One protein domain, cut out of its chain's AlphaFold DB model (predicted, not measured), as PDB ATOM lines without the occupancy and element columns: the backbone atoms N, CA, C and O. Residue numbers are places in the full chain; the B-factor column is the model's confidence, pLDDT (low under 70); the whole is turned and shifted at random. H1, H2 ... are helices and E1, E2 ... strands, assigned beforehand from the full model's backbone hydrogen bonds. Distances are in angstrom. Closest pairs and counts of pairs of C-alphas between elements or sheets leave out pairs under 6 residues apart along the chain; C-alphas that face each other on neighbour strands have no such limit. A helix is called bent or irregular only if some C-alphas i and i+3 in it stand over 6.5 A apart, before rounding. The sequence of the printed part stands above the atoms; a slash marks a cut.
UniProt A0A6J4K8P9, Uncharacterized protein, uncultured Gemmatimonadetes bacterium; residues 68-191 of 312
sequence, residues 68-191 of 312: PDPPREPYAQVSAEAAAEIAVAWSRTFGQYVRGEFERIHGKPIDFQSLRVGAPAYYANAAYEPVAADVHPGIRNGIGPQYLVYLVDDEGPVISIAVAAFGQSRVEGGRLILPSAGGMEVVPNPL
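Overview. This is residues 68 to 191 of the 312 residues of an uncharacterized protein of uncultured Gemmatimonadetes bacterium (UniProt A0A6J4K8P9). A four-stranded antiparallel sheet has one long, kinked helix, H1, packed over one face, and the small hairpin of E4 and E5 packs on the first part of that helix, so that H1 residues 82 to 94 lie between hairpin and sheet. The short helix H2 sits at one end of the sheet, which it only grazes. The printed part has 124 residues with two named helices and six named strands, in the order H1 E1 H2 E2 E3 E4 E5 E6; the larger sheet runs E1, E2, E3, E6, and the class is mixed, helices and strands. The whole is compact, with a radius of gyration of the C-alphas of 14.4 A, and rounded, with spans of 43 by 32 by 27 A.

Along the chain. Residues 68 to 79 form a stretch with no named element. H1 is residues 80 to 106, 25.4 A long, beginning at C-alpha 80 (-10.275, 102.487, -41.468). It is irregular, with C-alphas 97 and 100 7.9 A apart, and has a kink of 105 degrees near residue 97. E1 is residues 122 to 125, 9.6 A; H2 is 137 to 143, 10.2 A. E2 is 146 to 152, 19.2 A, and E3 is 157 to 164, 20.4 A. E4 is 170 to 172, 6.6 A, and E5 is 175 to 177, 6.4 A. E6 is 186 to 190, 13.1 A, ending at C-alpha 190 (6.728, 113.478, -44.462).

Arrangement. H1 on one face of the sheet makes two layers, a helix layer and a strand layer. Its height over the sheet is 5.6 A, and it lies over E2, E3 and E6, slantwise to the strands, at 46 degrees to E2 on the local plane. Its closest C-alphas to E3 are those of Ala 83 and Val 163, 5.9 A. E1 and E2 are antiparallel, with N 124 and O 146 at 2.8 A. E2 and E3 form a hairpin, with N 149 and O 161 at 2.8 A. E3 and E6 are antiparallel, with N 187 and O 162 at 2.8 A. Residues 116 to 117 pair antiparallel with residues 151 to 152 of E2. E4 and E5 form a hairpin, with N 177 and O 170 at 2.8 A. The closest C-alphas of H1 and E5 are those of Ala 89 and Leu 176, 5.0 A. The closest C-alphas of H2 and E3 are those of Asn 141 and Ala 164, 5.3 A; H1 and H2 are apart. In H2 every O i to N i+4 pair is within hydrogen-bond range, in H1 18 of 23.

Size, cuts and confidence. The C-alphas farthest apart are those of Asp 134 and Glu 155, 44.3 A. The printed part has no cut. The links H1 to E1 and E1 to H2 are long. The mean pLDDT of the printed part is 96.3, and no printed residue is under 70.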
ATOM      1  N   PRO A  68     -15.209  99.803 -51.840       95.62
ATOM      2  CA  PRO A  68     -15.630  98.539 -51.256       95.62
ATOM      3  C   PRO A  68     -14.978  98.338 -49.886       95.62
ATOM      4  O   PRO A  68     -13.874  98.831 -49.636       95.62
ATOM      5  N   ASP A  69     -15.635  97.552 -49.034       96.00
ATOM      6  CA  ASP A  69     -15.023  97.090 -47.792       96.00
ATOM      7  C   ASP A  69     -13.726  96.317 -48.085       96.00
ATOM      8  O   ASP A  69     -13.636  95.619 -49.108       96.00
ATOM      9  N   PRO A  70     -12.725  96.391 -47.189       96.81
ATOM     10  CA  PRO A  70     -11.542  95.555 -47.277       96.81
ATOM     11  C   PRO A  70     -11.913  94.073 -47.451       96.81
ATOM     12  O   PRO A  70     -12.825  93.578 -46.773       96.81
ATOM     13  N   PRO A  71     -11.219  93.331 -48.332       96.00
ATOM     14  CA  PRO A  71     -11.451  91.905 -48.475       96.00
ATOM     15  C   PRO A  71     -11.215  91.197 -47.140       96.00
ATOM     16  O   PRO A  71     -10.355  91.579 -46.342       96.00
ATOM     17  N   ARG A  72     -11.975  90.127 -46.898       96.00
ATOM     18  CA  ARG A  72     -11.738  89.265 -45.739       96.00
ATOM     19  C   ARG A  72     -10.412  88.538 -45.923       96.00
ATOM     20  O   ARG A  72     -10.209  87.843 -46.914       96.00
ATOM     21  N   GLU A  73      -9.545  88.688 -44.940       95.31
ATOM     22  CA  GLU A  73      -8.223  88.074 -44.874       95.31
ATOM     23  C   GLU A  73      -8.195  87.068 -43.708       95.31
ATOM     24  O   GLU A  73      -9.054  87.132 -42.824       95.31
ATOM     25  N   PRO A  74      -7.230  86.132 -43.668       95.31
ATOM     26  CA  PRO A  74      -7.142  85.140 -42.590       95.31
ATOM     27  C   PRO A  74      -6.801  85.743 -41.216       95.31
ATOM     28  O   PRO A  74      -6.876  85.049 -40.205       95.31
ATOM     29  N   TYR A  75      -6.422  87.021 -41.173       95.38
ATOM     30  CA  TYR A  75      -6.068  87.749 -39.961       95.38
ATOM     31  C   TYR A  75      -7.115  88.804 -39.627       95.38
ATOM     32  O   TYR A  75      -7.748  89.375 -40.519       95.38
ATOM     33  N   ALA A  76      -7.255  89.097 -38.333       96.19
ATOM     34  CA  ALA A  76      -7.996  90.269 -37.892       96.19
ATOM     35  C   ALA A  76      -7.372  91.526 -38.513       96.19
ATOM     36  O   ALA A  76      -6.147  91.663 -38.559       96.19
ATOM     37  N   GLN A  77      -8.232  92.414 -39.001       97.56
ATOM     38  CA  GLN A  77      -7.829  93.667 -39.620       97.56
ATOM     39  C   GLN A  77      -8.316  94.832 -38.769       97.56
ATOM     40  O   GLN A  77      -9.454  94.811 -38.295       97.56
ATOM     41  N   VAL A  78      -7.479  95.855 -38.604       97.94
ATOM     42  CA  VAL A  78      -7.950  97.142 -38.080       97.94
ATOM     43  C   VAL A  78      -8.943  97.764 -39.067       97.94
ATOM     44  O   VAL A  78      -8.855  97.539 -40.278       97.94
ATOM     45  N   SER A  79      -9.911  98.530 -38.564       97.88
ATOM     46  CA  SER A  79     -10.815  99.298 -39.425       97.88
ATOM     47  C   SER A  79     -10.123 100.555 -39.964       97.88
ATOM     48  O   SER A  79      -9.055 100.950 -39.486       97.88
ATOM     49  N   ALA A  80     -10.747 101.208 -40.944       97.62
ATOM     50  CA  ALA A  80     -10.275 102.487 -41.468       97.62
ATOM     51  C   ALA A  80     -10.224 103.572 -40.373       97.62
ATOM     52  O   ALA A  80      -9.270 104.347 -40.309       97.62
ATOM     53  N   GLU A  81     -11.219 103.598 -39.483       97.94
ATOM     54  CA  GLU A  81     -11.308 104.524 -38.349       97.94
ATOM     55  C   GLU A  81     -10.191 104.259 -37.336       97.94
ATOM     56  O   GLU A  81      -9.473 105.182 -36.961       97.94
ATOM     57  N   ALA A  82      -9.976 102.994 -36.960       98.25
ATOM     58  CA  ALA A  82      -8.895 102.612 -36.056       98.25
ATOM     59  C   ALA A  82      -7.514 102.950 -36.646       98.25
ATOM     60  O   ALA A  82      -6.644 103.460 -35.938       98.25
ATOM     61  N   ALA A  83      -7.307 102.735 -37.949       98.38
ATOM     62  CA  ALA A  83      -6.081 103.147 -38.627       98.38
ATOM     63  C   ALA A  83      -5.882 104.673 -38.581       98.38
ATOM     64  O   ALA A  83      -4.769 105.148 -38.350       98.38
ATOM     65  N   ALA A  84      -6.956 105.446 -38.756       98.31
ATOM     66  CA  ALA A  84      -6.916 106.900 -38.672       98.31
ATOM     67  C   ALA A  84      -6.568 107.391 -37.251       98.31
ATOM     68  O   ALA A  84      -5.722 108.276 -37.093       98.31
ATOM     69  N   GLU A  85      -7.141 106.772 -36.217       98.38
ATOM     70  CA  GLU A  85      -6.796 107.033 -34.815       98.38
ATOM     71  C   GLU A  85      -5.330 106.693 -34.508       98.38
ATOM     72  O   GLU A  85      -4.621 107.509 -33.911       98.38
ATOM     73  N   ILE A  86      -4.848 105.529 -34.961       98.62
ATOM     74  CA  ILE A  86      -3.449 105.100 -34.819       98.62
ATOM     75  C   ILE A  86      -2.501 106.111 -35.471       98.62
ATOM     76  O   ILE A  86      -1.491 106.476 -34.867       98.62
ATOM     77  N   ALA A  87      -2.819 106.597 -36.672       98.38
ATOM     78  CA  ALA A  87      -2.002 107.578 -37.380       98.38
ATOM     79  C   ALA A  87      -1.891 108.906 -36.608       98.38
ATOM     80  O   ALA A  87      -0.789 109.428 -36.417       98.38
ATOM     81  N   VAL A  88      -3.008 109.434 -36.099       98.56
ATOM     82  CA  VAL A  88      -3.009 110.653 -35.270       98.56
ATOM     83  C   VAL A  88      -2.221 110.435 -33.976       98.56
ATOM     84  O   VAL A  88      -1.378 111.259 -33.611       98.56
ATOM     85  N   ALA A  89      -2.439 109.308 -33.297       98.56
ATOM     86  CA  ALA A  89      -1.715 108.960 -32.079       98.56
ATOM     87  C   ALA A  89      -0.206 108.805 -32.334       98.56
ATOM     88  O   ALA A  89       0.596 109.234 -31.499       98.56
ATOM     89  N   TRP A  90       0.195 108.255 -33.487       98.50
ATOM     90  CA  TRP A  90       1.597 108.177 -33.901       98.50
ATOM     91  C   TRP A  90       2.220 109.570 -33.974       98.50
ATOM     92  O   TRP A  90       3.258 109.800 -33.353       98.50
ATOM     93  N   SER A  91       1.560 110.514 -34.659       98.38
ATOM     94  CA  SER A  91       2.040 111.897 -34.788       98.38
ATOM     95  C   SER A  91       2.268 112.536 -33.420       98.38
ATOM     96  O   SER A  91       3.349 113.048 -33.133       98.38
ATOM     97  N   ARG A  92       1.285 112.419 -32.523       98.38
ATOM     98  CA  ARG A  92       1.354 112.998 -31.173       98.38
ATOM     99  C   ARG A  92       2.410 112.349 -30.284       98.38
ATOM    100  O   ARG A  92       3.030 113.032 -29.474       98.38
ATOM    101  N   THR A  93       2.607 111.039 -30.423       98.31
ATOM    102  CA  THR A  93       3.516 110.257 -29.572       98.31
ATOM    103  C   THR A  93       4.964 110.369 -30.036       98.31
ATOM    104  O   THR A  93       5.865 110.521 -29.212       98.31
ATOM    105  N   PHE A  94       5.190 110.290 -31.350       98.06
ATOM    106  CA  PHE A  94       6.520 110.127 -31.929       98.06
ATOM    107  C   PHE A  94       7.000 111.313 -32.769       98.06
ATOM    108  O   PHE A  94       8.203 111.432 -33.001       98.06
ATOM    109  N   GLY A  95       6.108 112.223 -33.172       97.69
ATOM    110  CA  GLY A  95       6.425 113.353 -34.051       97.69
ATOM    111  C   GLY A  95       7.595 114.209 -33.563       97.69
ATOM    112  O   GLY A  95       8.470 114.579 -34.341       97.69
ATOM    113  N   GLN A  96       7.694 114.435 -32.249       97.75
ATOM    114  CA  GLN A  96       8.799 115.193 -31.649       97.75
ATOM    115  C   GLN A  96      10.190 114.584 -31.905       97.75
ATOM    116  O   GLN A  96      11.154 115.333 -32.029       97.75
ATOM    117  N   TYR A  97      10.300 113.255 -32.023       98.00
ATOM    118  CA  TYR A  97      11.580 112.575 -32.257       98.00
ATOM    119  C   TYR A  97      12.029 112.651 -33.717       98.00
ATOM    120  O   TYR A  97      13.220 112.561 -33.996       98.00
ATOM    121  N   VAL A  98      11.088 112.832 -34.648       97.81
ATOM    122  CA  VAL A  98      11.371 112.933 -36.088       97.81
ATOM    123  C   VAL A  98      11.309 114.370 -36.612       97.81
ATOM    124  O   VAL A  98      11.535 114.598 -37.800       97.81
ATOM    125  N   ARG A  99      11.014 115.339 -35.732       98.12
ATOM    126  CA  ARG A  99      10.736 116.740 -36.066       98.12
ATOM    127  C   ARG A  99      11.752 117.327 -37.041       98.12
ATOM    128  O   ARG A  99      11.349 117.799 -38.093       98.12
ATOM    129  N   GLY A 100      13.046 117.259 -36.720       98.12
ATOM    130  CA  GLY A 100      14.083 117.914 -37.523       98.12
ATOM    131  C   GLY A 100      14.110 117.446 -38.980       98.12
ATOM    132  O   GLY A 100      14.177 118.264 -39.892       98.12
ATOM    133  N   GLU A 101      13.993 116.138 -39.213       97.81
ATOM    134  CA  GLU A 101      13.988 115.586 -40.571       97.81
ATOM    135  C   GLU A 101      12.668 115.864 -41.300       97.81
ATOM    136  O   GLU A 101      12.661 116.206 -42.483       97.81
ATOM    137  N   PHE A 102      11.542 115.764 -40.592       97.88
ATOM    138  CA  PHE A 102      10.219 115.959 -41.182       97.88
ATOM    139  C   PHE A 102       9.980 117.425 -41.547       97.88
ATOM    140  O   PHE A 102       9.514 117.694 -42.648       97.88
ATOM    141  N   GLU A 103      10.354 118.371 -40.682       98.00
ATOM    142  CA  GLU A 103      10.280 119.811 -40.962       98.00
ATOM    143  C   GLU A 103      11.219 120.203 -42.113       98.00
ATOM    144  O   GLU A 103      10.845 121.017 -42.956       98.00
ATOM    145  N   ARG A 104      12.400 119.574 -42.218       97.50
ATOM    146  CA  ARG A 104      13.333 119.781 -43.338       97.50
ATOM    147  C   ARG A 104      12.756 119.314 -44.676       97.50
ATOM    148  O   ARG A 104      12.908 120.017 -45.669       97.50
ATOM    149  N   ILE A 105      12.124 118.139 -44.720       95.81
ATOM    150  CA  ILE A 105      11.489 117.617 -45.944       95.81
ATOM    151  C   ILE A 105      10.227 118.412 -46.285       95.81
ATOM    152  O   ILE A 105       9.988 118.715 -47.453       95.81
ATOM    153  N   HIS A 106       9.422 118.742 -45.276       96.06
ATOM    154  CA  HIS A 106       8.186 119.492 -45.457       96.06
ATOM    155  C   HIS A 106       8.453 120.941 -45.887       96.06
ATOM    156  O   HIS A 106       7.726 121.476 -46.719       96.06
ATOM    157  N   GLY A 107       9.526 121.551 -45.374       96.81
ATOM    158  CA  GLY A 107       9.950 122.916 -45.687       96.81
ATOM    159  C   GLY A 107       9.441 123.984 -44.713       96.81
ATOM    160  O   GLY A 107       9.634 125.171 -44.969       96.81
ATOM    161  N   LYS A 108       8.793 123.597 -43.605       96.50
ATOM    162  CA  LYS A 108       8.333 124.504 -42.537       96.50
ATOM    163  C   LYS A 108       8.198 123.769 -41.192       96.50
ATOM    164  O   LYS A 108       8.153 122.536 -41.192       96.50
ATOM    165  N   PRO A 109       8.097 124.497 -40.063       98.00
ATOM    166  CA  PRO A 109       7.776 123.899 -38.771       98.00
ATOM    167  C   PRO A 109       6.463 123.108 -38.800       98.00
ATOM    168  O   PRO A 109       5.496 123.534 -39.434       98.00
ATOM    169  N   ILE A 110       6.427 121.982 -38.089       98.06
ATOM    170  CA  ILE A 110       5.260 121.100 -37.996       98.06
ATOM    171  C   ILE A 110       4.797 121.058 -36.542       98.06
ATOM    172  O   ILE A 110       5.544 120.680 -35.631       98.06
ATOM    173  N   ASP A 111       3.529 121.389 -36.316       98.25
ATOM    174  CA  ASP A 111       2.872 121.108 -35.047       98.25
ATOM    175  C   ASP A 111       2.197 119.730 -35.086       98.25
ATOM    176  O   ASP A 111       1.024 119.576 -35.413       98.25
ATOM    177  N   PHE A 112       2.963 118.701 -34.721       98.25
ATOM    178  CA  PHE A 112       2.497 117.312 -34.695       98.25
ATOM    179  C   PHE A 112       1.279 117.071 -33.785       98.25
ATOM    180  O   PHE A 112       0.613 116.044 -33.943       98.25
ATOM    181  N   GLN A 113       0.994 117.968 -32.830       98.25
ATOM    182  CA  GLN A 113      -0.123 117.809 -31.896       98.25
ATOM    183  C   GLN A 113      -1.466 118.228 -32.504       98.25
ATOM    184  O   GLN A 113      -2.492 117.616 -32.182       98.25
ATOM    185  N   SER A 114      -1.458 119.221 -33.399       98.06
ATOM    186  CA  SER A 114      -2.656 119.746 -34.069       98.06
ATOM    187  C   SER A 114      -2.994 119.051 -35.387       98.06
ATOM    188  O   SER A 114      -4.089 119.257 -35.917       98.06
ATOM    189  N   LEU A 115      -2.104 118.191 -35.895       98.06
ATOM    190  CA  LEU A 115      -2.368 117.413 -37.100       98.06
ATOM    191  C   LEU A 115      -3.647 116.571 -36.965       98.06
ATOM    192  O   LEU A 115      -3.883 115.894 -35.960       98.06
ATOM    193  N   ARG A 116      -4.463 116.596 -38.020       98.00
ATOM    194  CA  ARG A 116      -5.772 115.925 -38.106       98.00
ATOM    195  C   ARG A 116      -5.882 115.112 -39.386       98.00
ATOM    196  O   ARG A 116      -5.156 115.358 -40.340       98.00
ATOM    197  N   VAL A 117      -6.811 114.167 -39.433       97.12
ATOM    198  CA  VAL A 117      -7.053 113.359 -40.636       97.12
ATOM    199  C   VAL A 117      -7.665 114.241 -41.729       97.12
ATOM    200  O   VAL A 117      -8.700 114.865 -41.511       97.12
ATOM    201  N   GLY A 118      -7.019 114.316 -42.894       93.69
ATOM    202  CA  GLY A 118      -7.448 115.195 -43.994       93.69
ATOM    203  C   GLY A 118      -8.346 114.545 -45.042       93.69
ATOM    204  O   GLY A 118      -9.069 115.231 -45.759       93.69
ATOM    205  N   ALA A 119      -8.295 113.221 -45.147       91.31
ATOM    206  CA  ALA A 119      -9.088 112.431 -46.078       91.31
ATOM    207  C   ALA A 119      -9.379 111.056 -45.459       91.31
ATOM    208  O   ALA A 119      -8.675 110.662 -44.525       91.31
ATOM    209  N   PRO A 120     -10.379 110.313 -45.966       94.62
ATOM    210  CA  PRO A 120     -10.601 108.934 -45.548       94.62
ATOM    211  C   PRO A 120      -9.324 108.093 -45.669       94.62
ATOM    212  O   PRO A 120      -8.524 108.296 -46.586       94.62
ATOM    213  N   ALA A 121      -9.143 107.142 -44.754       97.00
ATOM    214  CA  ALA A 121      -8.058 106.175 -44.852       97.00
ATOM    215  C   ALA A 121      -8.291 105.257 -46.061       97.00
ATOM    216  O   ALA A 121      -9.367 104.673 -46.201       97.00
ATOM    217  N   TYR A 122      -7.290 105.107 -46.930       97.44
ATOM    218  CA  TYR A 122      -7.406 104.253 -48.113       97.44
ATOM    219  C   TYR A 122      -6.773 102.891 -47.862       97.44
ATOM    220  O   TYR A 122      -5.586 102.808 -47.548       97.44
ATOM    221  N   TYR A 123      -7.548 101.823 -48.040       98.25
ATOM    222  CA  TYR A 123      -7.052 100.457 -47.930       98.25
ATOM    223  C   TYR A 123      -6.247 100.064 -49.179       98.25
ATOM    224  O   TYR A 123      -6.787  99.969 -50.282       98.25
ATOM    225  N   ALA A 124      -4.947  99.843 -49.003       97.69
ATOM    226  CA  ALA A 124      -4.024  99.367 -50.020       97.69
ATOM    227  C   ALA A 124      -3.872  97.844 -49.925       97.69
ATOM    228  O   ALA A 124      -3.343  97.304 -48.950       97.69
ATOM    229  N   ASN A 125      -4.309  97.149 -50.971       97.94
ATOM    230  CA  ASN A 125      -4.250  95.697 -51.058       97.94
ATOM    231  C   ASN A 125      -2.806  95.212 -51.186       97.94
ATOM    232  O   ASN A 125      -2.037  95.740 -51.992       97.94
ATOM    233  N   ALA A 126      -2.460  94.162 -50.440       97.56
ATOM    234  CA  ALA A 126      -1.158  93.514 -50.529       97.56
ATOM    235  C   ALA A 126      -0.884  92.986 -51.946       97.56
ATOM    236  O   ALA A 126      -1.755  92.389 -52.587       97.56
ATOM    237  N   ALA A 127       0.357  93.127 -52.410       96.88
ATOM    238  CA  ALA A 127       0.803  92.478 -53.640       96.88
ATOM    239  C   ALA A 127       1.153  90.988 -53.435       96.88
ATOM    240  O   ALA A 127       1.258  90.235 -54.406       96.88
ATOM    241  N   TYR A 128       1.297  90.556 -52.179       97.75
ATOM    242  CA  TYR A 128       1.676  89.201 -51.782       97.75
ATOM    243  C   TYR A 128       0.545  88.482 -51.042       97.75
ATOM    244  O   TYR A 128      -0.345  89.104 -50.454       97.75
ATOM    245  N   GLU A 129       0.546  87.156 -51.120       97.56
ATOM    246  CA  GLU A 129      -0.338  86.294 -50.344       97.56
ATOM    247  C   GLU A 129      -0.025  86.446 -48.849       97.56
ATOM    248  O   GLU A 129       1.117  86.755 -48.489       97.56
ATOM    249  N   PRO A 130      -1.012  86.256 -47.957       96.44
ATOM    250  CA  PRO A 130      -0.745  86.263 -46.529       96.44
ATOM    251  C   PRO A 130       0.285  85.180 -46.193       96.44
ATOM    252  O   PRO A 130       0.113  84.016 -46.550       96.44
ATOM    253  N   VAL A 131       1.352  85.555 -45.490       95.94
ATOM    254  CA  VAL A 131       2.279  84.577 -44.902       95.94
ATOM    255  C   VAL A 131       1.597  83.804 -43.784       95.94
ATOM    256  O   VAL A 131       0.565  84.245 -43.284       95.94
ATOM    257  N   ALA A 132       2.169  82.668 -43.384       95.19
ATOM    258  CA  ALA A 132       1.667  81.859 -42.278       95.19
ATOM    259  C   ALA A 132       1.712  82.610 -40.930       95.19
ATOM    260  O   ALA A 132       2.455  83.578 -40.749       95.19
ATOM    261  N   ALA A 133       0.874  82.180 -39.983       93.12
ATOM    262  CA  ALA A 133       0.667  82.888 -38.719       93.12
ATOM    263  C   ALA A 133       1.886  82.841 -37.781       93.12
ATOM    264  O   ALA A 133       2.011  83.704 -36.913       93.12
ATOM    265  N   ASP A 134       2.756  81.845 -37.969       91.88
ATOM    266  CA  ASP A 134       3.999  81.611 -37.231       91.88
ATOM    267  C   ASP A 134       5.185  82.449 -37.739       91.88
ATOM    268  O   ASP A 134       6.237  82.465 -37.102       91.88
ATOM    269  N   VAL A 135       5.028  83.168 -38.855       93.94
ATOM    270  CA  VAL A 135       6.019  84.138 -39.341       93.94
ATOM    271  C   VAL A 135       6.021  85.378 -38.446       93.94
ATOM    272  O   VAL A 135       4.956  85.843 -38.028       93.94
ATOM    273  N   HIS A 136       7.202  85.955 -38.184       94.31
ATOM    274  CA  HIS A 136       7.319  87.144 -37.341       94.31
ATOM    275  C   HIS A 136       6.363  88.270 -37.790       94.31
ATOM    276  O   HIS A 136       6.335  88.616 -38.981       94.31
ATOM    277  N   PRO A 137       5.611  88.904 -36.860       94.75
ATOM    278  CA  PRO A 137       4.598  89.908 -37.194       94.75
ATOM    279  C   PRO A 137       5.124  91.046 -38.069       94.75
ATOM    280  O   PRO A 137       4.429  91.497 -38.969       94.75
ATOM    281  N   GLY A 138       6.380  91.456 -37.870       94.56
ATOM    282  CA  GLY A 138       7.018  92.489 -38.690       94.56
ATOM    283  C   GLY A 138       7.061  92.183 -40.192       94.56
ATOM    284  O   GLY A 138       6.839  93.088 -40.995       94.56
ATOM    285  N   ILE A 139       7.279  90.921 -40.582       95.25
ATOM    286  CA  ILE A 139       7.233  90.515 -41.996       95.25
ATOM    287  C   ILE A 139       5.789  90.565 -42.486       95.25
ATOM    288  O   ILE A 139       5.512  91.184 -43.511       95.25
ATOM    289  N   ARG A 140       4.863  89.964 -41.725       95.50
ATOM    290  CA  ARG A 140       3.430  89.937 -42.050       95.50
ATOM    291  C   ARG A 140       2.857  91.343 -42.250       95.50
ATOM    292  O   ARG A 140       2.137  91.569 -43.216       95.50
ATOM    293  N   ASN A 141       3.204  92.283 -41.377       96.44
ATOM    294  CA  ASN A 141       2.792  93.683 -41.455       96.44
ATOM    295  C   ASN A 141       3.443  94.411 -42.640       96.44
ATOM    296  O   ASN A 141       2.789  95.194 -43.325       96.44
ATOM    297  N   GLY A 142       4.726  94.138 -42.900       95.56
ATOM    298  CA  GLY A 142       5.490  94.793 -43.960       95.56
ATOM    299  C   GLY A 142       5.020  94.446 -45.376       95.56
ATOM    300  O   GLY A 142       4.995  95.325 -46.233       95.56
ATOM    301  N   ILE A 143       4.627  93.192 -45.621       95.94
ATOM    302  CA  ILE A 143       4.167  92.721 -46.946       95.94
ATOM    303  C   ILE A 143       2.639  92.665 -47.078       95.94
ATOM    304  O   ILE A 143       2.119  92.462 -48.179       95.94
ATOM    305  N   GLY A 144       1.934  92.764 -45.950       97.12
ATOM    306  CA  GLY A 144       0.483  92.704 -45.865       97.12
ATOM    307  C   GLY A 144      -0.203  93.975 -46.376       97.12
ATOM    308  O   GLY A 144       0.450  94.916 -46.835       97.12
ATOM    309  N   PRO A 145      -1.543  94.003 -46.324       98.12
ATOM    310  CA  PRO A 145      -2.301  95.184 -46.683       98.12
ATOM    311  C   PRO A 145      -2.091  96.285 -45.648       98.12
ATOM    312  O   PRO A 145      -1.788  96.020 -44.479       98.12
ATOM    313  N   GLN A 146      -2.257  97.531 -46.076       98.25
ATOM    314  CA  GLN A 146      -2.052  98.699 -45.225       98.25
ATOM    315  C   GLN A 146      -3.118  99.754 -45.491       98.25
ATOM    316  O   GLN A 146      -3.574  99.907 -46.619       98.25
ATOM    317  N   TYR A 147      -3.482 100.524 -44.475       98.31
ATOM    318  CA  TYR A 147      -4.240 101.756 -44.653       98.31
ATOM    319  C   TYR A 147      -3.280 102.923 -44.838       98.31
ATOM    320  O   TYR A 147      -2.368 103.104 -44.036       98.31
ATOM    321  N   LEU A 148      -3.501 103.742 -45.862       97.62
ATOM    322  CA  LEU A 148      -2.799 105.012 -46.030       97.62
ATOM    323  C   LEU A 148      -3.661 106.142 -45.470       97.62
ATOM    324  O   LEU A 148      -4.764 106.390 -45.960       97.62
ATOM    325  N   VAL A 149      -3.144 106.826 -44.451       97.19
ATOM    326  CA  VAL A 149      -3.811 107.923 -43.744       97.19
ATOM    327  C   VAL A 149      -3.045 109.222 -43.968       97.19
ATOM    328  O   VAL A 149      -1.824 109.265 -43.814       97.19
ATOM    329  N   TYR A 150      -3.759 110.301 -44.290       94.62
ATOM    330  CA  TYR A 150      -3.174 111.635 -44.429       94.62
ATOM    331  C   TYR A 150      -3.463 112.477 -43.220       94.62
ATOM    332  O   TYR A 150      -4.625 112.675 -42.862       94.62
ATOM    333  N   LEU A 151      -2.400 113.034 -42.665       96.94
ATOM    334  CA  LEU A 151      -2.505 114.067 -41.667       96.94
ATOM    335  C   LEU A 151      -2.262 115.431 -42.312       96.94
ATOM    336  O   LEU A 151      -1.284 115.623 -43.040       96.94
ATOM    337  N   VAL A 152      -3.181 116.352 -42.050       96.12
ATOM    338  CA  VAL A 152      -3.191 117.722 -42.560       96.12
ATOM    339  C   VAL A 152      -3.103 118.721 -41.412       96.12
ATOM    340  O   VAL A 152      -3.509 118.424 -40.284       96.12
ATOM    341  N   ASP A 153      -2.615 119.911 -41.734       96.62
ATOM    342  CA  ASP A 153      -2.796 121.129 -40.949       96.62
ATOM    343  C   ASP A 153      -3.818 122.056 -41.648       96.62
ATOM    344  O   ASP A 153      -4.667 121.598 -42.424       96.62
ATOM    345  N   ASP A 154      -3.793 123.351 -41.337       95.19
ATOM    346  CA  ASP A 154      -4.666 124.358 -41.957       95.19
ATOM    347  C   ASP A 154      -4.248 124.742 -43.383       95.19
ATOM    348  O   ASP A 154      -5.055 125.290 -44.131       95.19
ATOM    349  N   GLU A 155      -3.017 124.427 -43.785       93.75
ATOM    350  CA  GLU A 155      -2.483 124.725 -45.112       93.75
ATOM    351  C   GLU A 155      -2.532 123.520 -46.060       93.75
ATOM    352  O   GLU A 155      -2.531 123.709 -47.276       93.75
ATOM    353  N   GLY A 156      -2.588 122.289 -45.545       92.31
ATOM    354  CA  GLY A 156      -2.748 121.094 -46.368       92.31
ATOM    355  C   GLY A 156      -2.089 119.833 -45.804       92.31
ATOM    356  O   GLY A 156      -1.882 119.716 -44.598       92.31
ATOM    357  N   PRO A 157      -1.798 118.833 -46.662       93.69
ATOM    358  CA  PRO A 157      -1.138 117.588 -46.264       93.69
ATOM    359  C   PRO A 157       0.280 117.804 -45.737       93.69
ATOM    360  O   PRO A 157       1.103 118.449 -46.380       93.69
ATOM    361  N   VAL A 158       0.578 117.186 -44.594       95.75
ATOM    362  CA  VAL A 158       1.880 117.284 -43.919       95.75
ATOM    363  C   VAL A 158       2.569 115.922 -43.847       95.75
ATOM    364  O   VAL A 158       3.766 115.809 -44.104       95.75
ATOM    365  N   ILE A 159       1.821 114.864 -43.518       96.06
ATOM    366  CA  ILE A 159       2.367 113.513 -43.323       96.06
ATOM    367  C   ILE A 159       1.424 112.482 -43.943       96.06
ATOM    368  O   ILE A 159       0.210 112.544 -43.760       96.06
ATOM    369  N   SER A 160       1.991 111.502 -44.643       96.44
ATOM    370  CA  SER A 160       1.308 110.263 -45.009       96.44
ATOM    371  C   SER A 160       1.774 109.150 -44.078       96.44
ATOM    372  O   SER A 160       2.969 108.874 -43.982       96.44
ATOM    373  N   ILE A 161       0.846 108.505 -43.384       97.56
ATOM    374  CA  ILE A 161       1.130 107.416 -42.456       97.56
ATOM    375  C   ILE A 161       0.502 106.145 -43.005       97.56
ATOM    376  O   ILE A 161      -0.709 106.085 -43.205       97.56
ATOM    377  N   ALA A 162       1.329 105.132 -43.241       98.00
ATOM    378  CA  ALA A 162       0.851 103.802 -43.562       98.00
ATOM    379  C   ALA A 162       0.704 102.991 -42.272       98.00
ATOM    380  O   ALA A 162       1.649 102.911 -41.488       98.00
ATOM    381  N   VAL A 163      -0.477 102.426 -42.041       98.31
ATOM    382  CA  VAL A 163      -0.796 101.597 -40.875       98.31
ATOM    383  C   VAL A 163      -1.057 100.179 -41.358       98.31
ATOM    384  O   VAL A 163      -1.932  99.962 -42.197       98.31
ATOM    385  N   ALA A 164      -0.301  99.209 -40.851       98.25
ATOM    386  CA  ALA A 164      -0.471  97.811 -41.224       98.25
ATOM    387  C   ALA A 164      -1.882  97.326 -40.861       98.25
ATOM    388  O   ALA A 164      -2.299  97.430 -39.709       98.25
ATOM    389  N   ALA A 165      -2.612  96.760 -41.826       98.25
ATOM    390  CA  ALA A 165      -3.977  96.294 -41.589       98.25
ATOM    391  C   ALA A 165      -4.006  95.139 -40.575       98.25
ATOM    392  O   ALA A 165      -4.915  95.067 -39.758       98.25
ATOM    393  N   PHE A 166      -2.983  94.279 -40.593       97.31
ATOM    394  CA  PHE A 166      -2.792  93.176 -39.638       97.31
ATOM    395  C   PHE A 166      -2.047  93.588 -38.359       97.31
ATOM    396  O   PHE A 166      -1.650  92.723 -37.572       97.31
ATOM    397  N   GLY A 167      -1.815  94.891 -38.181       96.12
ATOM    398  CA  GLY A 167      -1.104  95.432 -37.037       96.12
ATOM    399  C   GLY A 167      -1.849  95.211 -35.722       96.12
ATOM    400  O   GLY A 167      -3.074  95.106 -35.681       96.12
ATOM    401  N   GLN A 168      -1.091  95.148 -34.631       96.31
ATOM    402  CA  GLN A 168      -1.612  95.012 -33.263       96.31
ATOM    403  C   GLN A 168      -1.450  96.298 -32.443       96.31
ATOM    404  O   GLN A 168      -1.647  96.304 -31.225       96.31
ATOM    405  N   SER A 169      -1.057  97.385 -33.102       96.94
ATOM    406  CA  SER A 169      -0.969  98.704 -32.489       96.94
ATOM    407  C   SER A 169      -2.322  99.176 -31.962       96.94
ATOM    408  O   SER A 169      -3.364  98.944 -32.571       96.94
ATOM    409  N   ARG A 170      -2.301  99.872 -30.826       96.88
ATOM    410  CA  ARG A 170      -3.505 100.367 -30.146       96.88
ATOM    411  C   ARG A 170      -3.280 101.761 -29.579       96.88
ATOM    412  O   ARG A 170      -2.142 102.146 -29.313       96.88
ATOM    413  N   VAL A 171      -4.359 102.508 -29.381       98.19
ATOM    414  CA  VAL A 171      -4.315 103.850 -28.790       98.19
ATOM    415  C   VAL A 171      -4.810 103.785 -27.348       98.19
ATOM    416  O   VAL A 171      -5.928 103.350 -27.093       98.19
ATOM    417  N   GLU A 172      -3.986 104.231 -26.399       98.06
ATOM    418  CA  GLU A 172      -4.333 104.314 -24.974       98.06
ATOM    419  C   GLU A 172      -4.054 105.719 -24.448       98.06
ATOM    420  O   GLU A 172      -2.943 106.231 -24.583       98.06
ATOM    421  N   GLY A 173      -5.061 106.376 -23.861       96.94
ATOM    422  CA  GLY A 173      -4.900 107.739 -23.339       96.94
ATOM    423  C   GLY A 173      -4.397 108.741 -24.389       96.94
ATOM    424  O   GLY A 173      -3.614 109.631 -24.069       96.94
ATOM    425  N   GLY A 174      -4.777 108.555 -25.660       95.69
ATOM    426  CA  GLY A 174      -4.322 109.379 -26.786       95.69
ATOM    427  C   GLY A 174      -2.886 109.112 -27.256       95.69
ATOM    428  O   GLY A 174      -2.407 109.810 -28.151       95.69
ATOM    429  N   ARG A 175      -2.198 108.115 -26.685       97.12
ATOM    430  CA  ARG A 175      -0.841 107.710 -27.069       97.12
ATOM    431  C   ARG A 175      -0.863 106.407 -27.849       97.12
ATOM    432  O   ARG A 175      -1.666 105.520 -27.571       97.12
ATOM    433  N   LEU A 176       0.054 106.286 -28.801       97.88
ATOM    434  CA  LEU A 176       0.238 105.056 -29.555       97.88
ATOM    435  C   LEU A 176       1.046 104.055 -28.728       97.88
ATOM    436  O   LEU A 176       2.170 104.345 -28.314       97.88
ATOM    437  N   ILE A 177       0.482 102.869 -28.533       97.75
ATOM    438  CA  ILE A 177       1.136 101.731 -27.898       97.75
ATOM    439  C   ILE A 177       1.463 100.712 -28.982       97.75
ATOM    440  O   ILE A 177       0.570 100.105 -29.579       97.75
ATOM    441  N   LEU A 178       2.759 100.547 -29.235       96.12
ATOM    442  CA  LEU A 178       3.274  99.549 -30.164       96.12
ATOM    443  C   LEU A 178       3.438  98.199 -29.444       96.12
ATOM    444  O   LEU A 178       3.837  98.178 -28.275       96.12
ATOM    445  N   PRO A 179       3.161  97.068 -30.113       94.06
ATOM    446  CA  PRO A 179       3.411  95.746 -29.547       94.06
ATOM    447  C   PRO A 179       4.917  95.491 -29.372       94.06
ATOM    448  O   PRO A 179       5.729  95.883 -30.210       94.06
ATOM    449  N   SER A 180       5.300  94.788 -28.300       87.19
ATOM    450  CA  SER A 180       6.709  94.495 -27.975       87.19
ATOM    451  C   SER A 180       7.398  93.573 -28.988       87.19
ATOM    452  O   SER A 180       8.590  93.721 -29.231       87.19
ATOM    453  N   ALA A 181       6.646  92.655 -29.601       83.00
ATOM    454  CA  ALA A 181       7.099  91.760 -30.672       83.00
ATOM    455  C   ALA A 181       6.644  92.236 -32.071       83.00
ATOM    456  O   ALA A 181       6.424  91.436 -32.981       83.00
ATOM    457  N   GLY A 182       6.423  93.546 -32.221       80.88
ATOM    458  CA  GLY A 182       5.942  94.164 -33.452       80.88
ATOM    459  C   GLY A 182       6.999  94.361 -34.535       80.88
ATOM    460  O   GLY A 182       8.165  93.995 -34.415       80.88
ATOM    461  N   GLY A 183       6.577  95.011 -35.614       85.44
ATOM    462  CA  GLY A 183       7.449  95.513 -36.670       85.44
ATOM    463  C   GLY A 183       6.618  96.092 -37.808       85.44
ATOM    464  O   GLY A 183       5.540  95.574 -38.091       85.44
ATOM    465  N   MET A 184       7.090  97.179 -38.426       89.00
ATOM    466  CA  MET A 184       6.434  97.829 -39.578       89.00
ATOM    467  C   MET A 184       4.937  98.137 -39.376       89.00
ATOM    468  O   MET A 184       4.178  98.213 -40.333       89.00
ATOM    469  N   GLU A 185       4.513  98.306 -38.124       95.06
ATOM    470  CA  GLU A 185       3.124  98.573 -37.738       95.06
ATOM    471  C   GLU A 185       2.636  99.917 -38.279       95.06
ATOM    472  O   GLU A 185       1.509 100.046 -38.755       95.06
ATOM    473  N   VAL A 186       3.512 100.919 -38.201       97.62
ATOM    474  CA  VAL A 186       3.251 102.283 -38.636       97.62
ATOM    475  C   VAL A 186       4.489 102.801 -39.358       97.62
ATOM    476  O   VAL A 186       5.578 102.836 -38.785       97.62
ATOM    477  N   VAL A 187       4.324 103.202 -40.616       97.06
ATOM    478  CA  VAL A 187       5.393 103.744 -41.462       97.06
ATOM    479  C   VAL A 187       5.039 105.185 -41.827       97.06
ATOM    480  O   VAL A 187       4.205 105.403 -42.710       97.06
ATOM    481  N   PRO A 188       5.634 106.187 -41.163       97.25
ATOM    482  CA  PRO A 188       5.400 107.588 -41.481       97.25
ATOM    483  C   PRO A 188       6.218 108.022 -42.705       97.25
ATOM    484  O   PRO A 188       7.326 107.538 -42.935       97.25
ATOM    485  N   ASN A 189       5.702 108.982 -43.462       96.00
ATOM    486  CA  ASN A 189       6.423 109.634 -44.546       96.00
ATOM    487  C   ASN A 189       6.051 111.128 -44.588       96.00
ATOM    488  O   ASN A 189       4.880 111.441 -44.840       96.00
ATOM    489  N   PRO A 190       6.998 112.053 -44.339       96.19
ATOM    490  CA  PRO A 190       6.728 113.478 -44.462       96.19
ATOM    491  C   PRO A 190       6.449 113.835 -45.922       96.19
ATOM    492  O   PRO A 190       7.037 113.272 -46.847       96.19
ATOM    493  N   LEU A 191       5.539 114.778 -46.131       94.00
ATOM    494  CA  LEU A 191       5.183 115.283 -47.450       94.00
ATOM    495  C   LEU A 191       5.797 116.674 -47.618       94.00
ATOM    496  O   LEU A 191       5.635 117.490 -46.719       94.00
TER     497      LEU A 191